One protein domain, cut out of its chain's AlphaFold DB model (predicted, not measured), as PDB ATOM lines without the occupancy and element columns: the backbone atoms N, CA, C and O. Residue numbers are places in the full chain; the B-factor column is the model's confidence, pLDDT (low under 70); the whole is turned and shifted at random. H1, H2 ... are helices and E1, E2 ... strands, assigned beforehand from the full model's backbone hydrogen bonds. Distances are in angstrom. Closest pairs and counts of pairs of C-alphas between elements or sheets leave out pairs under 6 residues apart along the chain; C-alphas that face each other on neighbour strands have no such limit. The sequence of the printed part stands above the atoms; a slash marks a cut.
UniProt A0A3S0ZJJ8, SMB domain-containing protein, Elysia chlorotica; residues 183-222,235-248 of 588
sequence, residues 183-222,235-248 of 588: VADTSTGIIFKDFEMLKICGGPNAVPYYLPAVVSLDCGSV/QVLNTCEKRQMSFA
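AT A GLANCE: This is residues 183 to 222 and 235 to 248 of the 588 residues of the protein "SMB domain-containing protein" of Elysia chlorotica (UniProt A0A3S0ZJJ8). The printed part is a loose rod made of two small two-stranded ribbons set end to end: a short one, E1 with E2, which has the short helix H1 beside it near one end of the rod, and a longer one, E3 with E4, toward the other end. E2 runs on into E3, and that stretch of chain joins the two ribbons. There are 54 residues printed, with one named helix and four named strands in the order E1, H1, E2, E3, E4; both sheets, E1 - E2 and E3 - E4, are antiparallel. The class is mixed, helices and strands, with 25 residues, under half, in named elements. The whole is only just loose, close to extended, with a radius of gyration of the C-alphas of 14.6 A and spans of 47 by 20 by 14 A.

HOW THE PARTS SIT: E1, residues 183 to 185, is the antiparallel neighbour of E2, residues 208 to 210, at 143 degrees between their directions; N 184 and O 209 are 2.8 A apart, within hydrogen-bond range. Residues 183 to 184 of E1 also pair, antiparallel, with residues 191 to 192. H1, residues 195 to 201, comes nearest to E1 at the C-alphas of Val 183 and Phe 195, 5.9 A apart. The closest C-alphas of H1 and E2 are those of Phe 195 and Pro 208, 7.5 A apart. In H1 every O i to N i+4 pair is within hydrogen-bond range. E2 runs on into E3, residues 213 to 218, across a break of 2 residues, at 32 degrees. E3 and E4, residues 241 to 246, are antiparallel neighbours at 152 degrees; N 213 and O 246 are 2.8 A apart and N 241 and O 218 also 2.8 A, within hydrogen-bond range. H1 is apart from E3 and from E4.

IN THESE COORDINATES: E1 begins at C-alpha 183, (114.938, 130.896, 133.190). H1 measures 9.8 A from C-alpha 195 to C-alpha 201. E2 spans residues 208 to 210. E3 is 14.6 A long and begins at C-alpha 213, (113.534, 136.757, 124.985). E4 is 14.7 A long and ends at C-alpha 246, (115.458, 141.469, 125.589).

THE WHOLE: The two C-alphas farthest apart are those of Pro 204 and Ser 221, at 47.1 A. Residues 223 to 234 are not printed, and C-alphas 222 and 235 are 10.1 A apart across this cut, which lies in the link from E3 to E4. Of the links that are printed whole, E2 to E3 is tight, E1 to H1 and H1 to E2 are short, and none is long. The mean pLDDT of the printed part is 72.1; 17 residues are under 70, namely 186 to 191, 212 to 214, 221 to 222, 235 and 244 to 248.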
ATOM      1  N   VAL A 183     113.696 131.008 132.412       73.38
ATOM      2  CA  VAL A 183     114.938 130.896 133.190       73.38
ATOM      3  C   VAL A 183     115.510 129.501 133.019       73.38
ATOM      4  O   VAL A 183     114.883 128.521 133.405       73.38
ATOM      5  N   ALA A 184     116.707 129.404 132.451       73.50
ATOM      6  CA  ALA A 184     117.479 128.176 132.500       73.50
ATOM      7  C   ALA A 184     118.176 128.051 133.861       73.50
ATOM      8  O   ALA A 184     118.650 129.039 134.421       73.50
ATOM      9  N   ASP A 185     118.285 126.835 134.373       74.31
ATOM     10  CA  ASP A 185     119.278 126.494 135.385       74.31
ATOM     11  C   ASP A 185     120.564 126.080 134.667       74.31
ATOM     12  O   ASP A 185     120.580 125.067 133.969       74.31
ATOM     13  N   THR A 186     121.652 126.837 134.811       63.44
ATOM     14  CA  THR A 186     122.927 126.473 134.168       63.44
ATOM     15  C   THR A 186     123.640 125.287 134.816       63.44
ATOM     16  O   THR A 186     124.599 124.795 134.227       63.44
ATOM     17  N   SER A 187     123.186 124.796 135.975       61.31
ATOM     18  CA  SER A 187     123.728 123.579 136.597       61.31
ATOM     19  C   SER A 187     123.100 122.294 136.044       61.31
ATOM     20  O   SER A 187     123.812 121.319 135.823       61.31
ATOM     21  N   THR A 188     121.793 122.296 135.756       61.38
ATOM     22  CA  THR A 188     121.065 121.126 135.214       61.38
ATOM     23  C   THR A 188     120.786 121.209 133.711       61.38
ATOM     24  O   THR A 188     120.510 120.194 133.074       61.38
ATOM     25  N   GLY A 189     120.842 122.407 133.121       65.56
ATOM     26  CA  GLY A 189     120.440 122.675 131.737       65.56
ATOM     27  C   GLY A 189     118.921 122.747 131.522       65.56
ATOM     28  O   GLY A 189     118.479 122.928 130.386       65.56
ATOM     29  N   ILE A 190     118.114 122.613 132.581       63.81
ATOM     30  CA  ILE A 190     116.647 122.625 132.501       63.81
ATOM     31  C   ILE A 190     116.149 124.055 132.271       63.81
ATOM     32  O   ILE A 190     116.637 125.008 132.878       63.81
ATOM     33  N   ILE A 191     115.156 124.204 131.392       69.56
ATOM     34  CA  ILE A 191     114.566 125.491 131.014       69.56
ATOM     35  C   ILE A 191     113.189 125.630 131.675       69.56
ATOM     36  O   ILE A 191     112.214 125.009 131.257       69.56
ATOM     37  N   PHE A 192     113.109 126.468 132.705       77.44
ATOM     38  CA  PHE A 192     111.892 126.754 133.461       77.44
ATOM     39  C   PHE A 192     111.153 127.945 132.851       77.44
ATOM     40  O   PHE A 192     111.762 128.923 132.417       77.44
ATOM     41  N   LYS A 193     109.817 127.894 132.857       75.69
ATOM     42  CA  LYS A 193     108.954 128.959 132.316       75.69
ATOM     43  C   LYS A 193     109.233 130.335 132.936       75.69
ATOM     44  O   LYS A 193     109.110 131.345 132.249       75.69
ATOM     45  N   ASP A 194     109.574 130.353 134.221       79.44
ATOM     46  CA  ASP A 194     109.787 131.549 135.026       79.44
ATOM     47  C   ASP A 194     110.657 131.248 136.264       79.44
ATOM     48  O   ASP A 194     110.925 130.091 136.599       79.44
ATOM     49  N   PHE A 195     111.109 132.298 136.956       77.88
ATOM     50  CA  PHE A 195     111.955 132.168 138.149       77.88
ATOM     51  C   PHE A 195     111.240 131.545 139.361       77.88
ATOM     52  O   PHE A 195     111.906 130.988 140.228       77.88
ATOM     53  N   GLU A 196     109.909 131.605 139.447       77.38
ATOM     54  CA  GLU A 196     109.186 130.950 140.544       77.38
ATOM     55  C   GLU A 196     109.109 129.437 140.298       77.38
ATOM     56  O   GLU A 196     109.369 128.660 141.213       77.38
ATOM     57  N   MET A 197     108.903 129.007 139.049       73.38
ATOM     58  CA  MET A 197     109.073 127.610 138.638       73.38
ATOM     59  C   MET A 197     110.496 127.101 138.898       73.38
ATOM     60  O   MET A 197     110.649 125.971 139.352       73.38
ATOM     61  N   LEU A 198     111.533 127.931 138.719       80.81
ATOM     62  CA  LEU A 198     112.891 127.564 139.137       80.81
ATOM     63  C   LEU A 198     113.014 127.390 140.665       80.81
ATOM     64  O   LEU A 198     113.667 126.455 141.107       80.81
ATOM     65  N   LYS A 199     112.393 128.241 141.492       76.94
ATOM     66  CA  LYS A 199     112.425 128.067 142.962       76.94
ATOM     67  C   LYS A 199     111.660 126.834 143.449       76.94
ATOM     68  O   LYS A 199     111.970 126.328 144.522       76.94
ATOM     69  N   ILE A 200     110.620 126.424 142.723       81.56
ATOM     70  CA  ILE A 200     109.741 125.307 143.100       81.56
ATOM     71  C   ILE A 200     110.303 123.969 142.602       81.56
ATOM     72  O   ILE A 200     110.211 122.974 143.317       81.56
ATOM     73  N   CYS A 201     110.871 123.946 141.393       75.31
ATOM     74  CA  CYS A 201     111.256 122.725 140.679       75.31
ATOM     75  C   CYS A 201     112.769 122.608 140.408       75.31
ATOM     76  O   CYS A 201     113.233 121.548 139.996       75.31
ATOM     77  N   GLY A 202     113.547 123.678 140.593       75.62
ATOM     78  CA  GLY A 202     115.006 123.642 140.511       75.62
ATOM     79  C   GLY A 202     115.628 123.035 141.770       75.62
ATOM     80  O   GLY A 202     115.093 123.158 142.872       75.62
ATOM     81  N   GLY A 203     116.778 122.377 141.613       77.06
ATOM     82  CA  GLY A 203     117.508 121.793 142.740       77.06
ATOM     83  C   GLY A 203     118.044 122.844 143.730       77.06
ATOM     84  O   GLY A 203     118.150 124.025 143.395       77.06
ATOM     85  N   PRO A 204     118.483 122.439 144.938       77.25
ATOM     86  CA  PRO A 204     119.034 123.363 145.940       77.25
ATOM     87  C   PRO A 204     120.316 124.086 145.482       77.25
ATOM     88  O   PRO A 204     120.684 125.104 146.062       77.25
ATOM     89  N   ASN A 205     120.971 123.573 144.435       79.56
ATOM     90  CA  ASN A 205     122.169 124.141 143.814       79.56
ATOM     91  C   ASN A 205     121.866 124.932 142.522       79.56
ATOM     92  O   ASN A 205     122.805 125.334 141.838       79.56
ATOM     93  N   ALA A 206     120.592 125.123 142.161       72.00
ATOM     94  CA  ALA A 206     120.201 125.677 140.868       72.00
ATOM     95  C   ALA A 206     120.722 127.107 140.650       72.00
ATOM     96  O   ALA A 206     120.572 127.990 141.501       72.00
ATOM     97  N   VAL A 207     121.302 127.350 139.473       77.19
ATOM     98  CA  VAL A 207     121.949 128.617 139.115       77.19
ATOM     99  C   VAL A 207     121.072 129.358 138.095       77.19
ATOM    100  O   VAL A 207     121.059 128.981 136.924       77.19
ATOM    101  N   PRO A 208     120.324 130.407 138.498       77.56
ATOM    102  CA  PRO A 208     119.388 131.100 137.613       77.56
ATOM    103  C   PRO A 208     120.091 131.868 136.488       77.56
ATOM    104  O   PRO A 208     120.625 132.960 136.701       77.56
ATOM    105  N   TYR A 209     119.984 131.353 135.268       75.81
ATOM    106  CA  TYR A 209     120.372 132.031 134.040       75.81
ATOM    107  C   TYR A 209     119.131 132.387 133.216       75.81
ATOM    108  O   TYR A 209     118.500 131.552 132.572       75.81
ATOM    109  N   TYR A 210     118.757 133.661 133.233       76.75
ATOM    110  CA  TYR A 210     117.565 134.129 132.537       76.75
ATOM    111  C   TYR A 210     117.822 134.187 131.028       76.75
ATOM    112  O   TYR A 210     118.730 134.885 130.572       76.75
ATOM    113  N   LEU A 211     117.016 133.465 130.249       71.88
ATOM    114  CA  LEU A 211     117.175 133.402 128.803       71.88
ATOM    115  C   LEU A 211     116.759 134.733 128.152       71.88
ATOM    116  O   LEU A 211     115.750 135.323 128.551       71.88
ATOM    117  N   PRO A 212     117.487 135.210 127.124       68.75
ATOM    118  CA  PRO A 212     117.068 136.381 126.367       68.75
ATOM    119  C   PRO A 212     115.797 136.055 125.574       68.75
ATOM    120  O   PRO A 212     115.795 135.159 124.727       68.75
ATOM    121  N   ALA A 213     114.725 136.804 125.815       68.94
ATOM    122  CA  ALA A 213     113.534 136.757 124.985       68.94
ATOM    123  C   ALA A 213     113.863 137.369 123.616       68.94
ATOM    124  O   ALA A 213     114.295 138.520 123.532       68.94
ATOM    125  N   VAL A 214     113.668 136.621 122.530       67.06
ATOM    126  CA  VAL A 214     113.809 137.172 121.175       67.06
ATOM    127  C   VAL A 214     112.617 138.094 120.913       67.06
ATOM    128  O   VAL A 214     111.475 137.643 120.902       67.06
ATOM    129  N   VAL A 215     112.885 139.389 120.741       72.12
ATOM    130  CA  VAL A 215     111.867 140.432 120.522       72.12
ATOM    131  C   VAL A 215     111.548 140.569 119.039       72.12
ATOM    132  O   VAL A 215     110.390 140.737 118.667       72.12
ATOM    133  N   SER A 216     112.568 140.476 118.184       71.69
ATOM    134  CA  SER A 216     112.391 140.395 116.737       71.69
ATOM    135  C   SER A 216     113.459 139.518 116.087       71.69
ATOM    136  O   SER A 216     114.634 139.522 116.470       71.69
ATOM    137  N   LEU A 217     113.010 138.768 115.087       75.12
ATOM    138  CA  LEU A 217     113.835 138.072 114.110       75.12
ATOM    139  C   LEU A 217     113.808 138.876 112.808       75.12
ATOM    140  O   LEU A 217     112.764 139.430 112.462       75.12
ATOM    141  N   ASP A 218     114.924 138.917 112.086       82.94
ATOM    142  CA  ASP A 218     114.944 139.348 110.689       82.94
ATOM    143  C   ASP A 218     115.130 138.120 109.804       82.94
ATOM    144  O   ASP A 218     116.132 137.419 109.914       82.94
ATOM    145  N   CYS A 219     114.143 137.821 108.969       79.31
ATOM    146  CA  CYS A 219     114.169 136.648 108.094       79.31
ATOM    147  C   CYS A 219     114.671 136.978 106.679       79.31
ATOM    148  O   CYS A 219     114.676 136.099 105.815       79.31
ATOM    149  N   GLY A 220     115.064 138.237 106.431       78.81
ATOM    150  CA  GLY A 220     115.450 138.733 105.115       78.81
ATOM    151  C   GLY A 220     114.372 138.527 104.042       78.81
ATOM    152  O   GLY A 220     113.218 138.202 104.320       78.81
ATOM    153  N   SER A 221     114.774 138.658 102.779       63.06
ATOM    154  CA  SER A 221     113.936 138.366 101.606       63.06
ATOM    155  C   SER A 221     113.870 136.867 101.257       63.06
ATOM    156  O   SER A 221     113.556 136.496 100.127       63.06
ATOM    157  N   VAL A 222     114.146 135.967 102.213       57.78
ATOM    158  CA  VAL A 222     114.065 134.504 101.998       57.78
ATOM    159  C   VAL A 222     112.631 134.073 101.648       57.78
ATOM    160  O   VAL A 222     112.429 133.092 100.934       57.78
ATOM    161  N   GLN A 235     111.722 125.832 108.704       67.00
ATOM    162  CA  GLN A 235     112.682 126.202 107.656       67.00
ATOM    163  C   GLN A 235     112.864 127.719 107.555       67.00
ATOM    164  O   GLN A 235     113.997 128.166 107.433       67.00
ATOM    165  N   VAL A 236     111.781 128.498 107.672       72.81
ATOM    166  CA  VAL A 236     111.863 129.970 107.704       72.81
ATOM    167  C   VAL A 236     112.606 130.441 108.957       72.81
ATOM    168  O   VAL A 236     113.561 131.202 108.839       72.81
ATOM    169  N   LEU A 237     112.241 129.945 110.147       71.25
ATOM    170  CA  LEU A 237     112.889 130.319 111.413       71.25
ATOM    171  C   LEU A 237     114.387 129.978 111.441       71.25
ATOM    172  O   LEU A 237     115.170 130.758 111.972       71.25
ATOM    173  N   ASN A 238     114.798 128.865 110.823       71.38
ATOM    174  CA  ASN A 238     116.208 128.491 110.682       71.38
ATOM    175  C   ASN A 238     117.007 129.430 109.758       71.38
ATOM    176  O   ASN A 238     118.234 129.401 109.800       71.38
ATOM    177  N   THR A 239     116.340 130.243 108.931       72.69
ATOM    178  CA  THR A 239     116.975 131.272 108.089       72.69
ATOM    179  C   THR A 239     116.888 132.687 108.666       72.69
ATOM    180  O   THR A 239     117.390 133.610 108.034       72.69
ATOM    181  N   CYS A 240     116.276 132.886 109.843       74.56
ATOM    182  CA  CYS A 240     116.161 134.217 110.440       74.56
ATOM    183  C   CYS A 240     117.307 134.543 111.409       74.56
ATOM    184  O   CYS A 240     117.607 133.784 112.334       74.56
ATOM    185  N   GLU A 241     117.878 135.736 111.268       80.31
ATOM    186  CA  GLU A 241     118.843 136.307 112.201       80.31
ATOM    187  C   GLU A 241     118.149 136.984 113.397       80.31
ATOM    188  O   GLU A 241     116.988 137.396 113.345       80.31
ATOM    189  N   LYS A 242     118.863 137.111 114.521       71.88
ATOM    190  CA  LYS A 242     118.322 137.680 115.767       71.88
ATOM    191  C   LYS A 242     118.505 139.196 115.794       71.88
ATOM    192  O   LYS A 242     119.498 139.690 116.321       71.88
ATOM    193  N   ARG A 243     117.525 139.931 115.267       71.75
ATOM    194  CA  ARG A 243     117.556 141.400 115.174       71.75
ATOM    195  C   ARG A 243     117.469 142.109 116.523       71.75
ATOM    196  O   ARG A 243     118.115 143.135 116.714       71.75
ATOM    197  N   GLN A 244     116.677 141.586 117.460       67.69
ATOM    198  CA  GLN A 244     116.566 142.161 118.801       67.69
ATOM    199  C   GLN A 244     116.278 141.093 119.857       67.69
ATOM    200  O   GLN A 244     115.393 140.252 119.697       67.69
ATOM    201  N   MET A 245     116.991 141.176 120.980       65.38
ATOM    202  CA  MET A 245     116.780 140.350 122.169       65.38
ATOM    203  C   MET A 245     116.562 141.250 123.387       65.38
ATOM    204  O   MET A 245     117.223 142.279 123.524       65.38
ATOM    205  N   SER A 246     115.654 140.857 124.277       65.31
ATOM    206  CA  SER A 246     115.458 141.469 125.589       65.31
ATOM    207  C   SER A 246     115.937 140.504 126.662       65.31
ATOM    208  O   SER A 246     115.529 139.345 126.704       65.31
ATOM    209  N   PHE A 247     116.834 140.972 127.519       62.06
ATOM    210  CA  PHE A 247     117.369 140.200 128.632       62.06
ATOM    211  C   PHE A 247     116.540 140.488 129.883       62.06
ATOM    212  O   PHE A 247     116.105 141.622 130.091       62.06
ATOM    213  N   ALA A 248     116.360 139.493 130.752       52.78
ATOM    214  CA  ALA A 248     115.667 139.729 132.009       52.78
ATOM    215  C   ALA A 248     116.450 140.719 132.879       52.78
ATOM    216  O   ALA A 248     117.605 140.474 133.244       52.78
TER     217      ALA A 248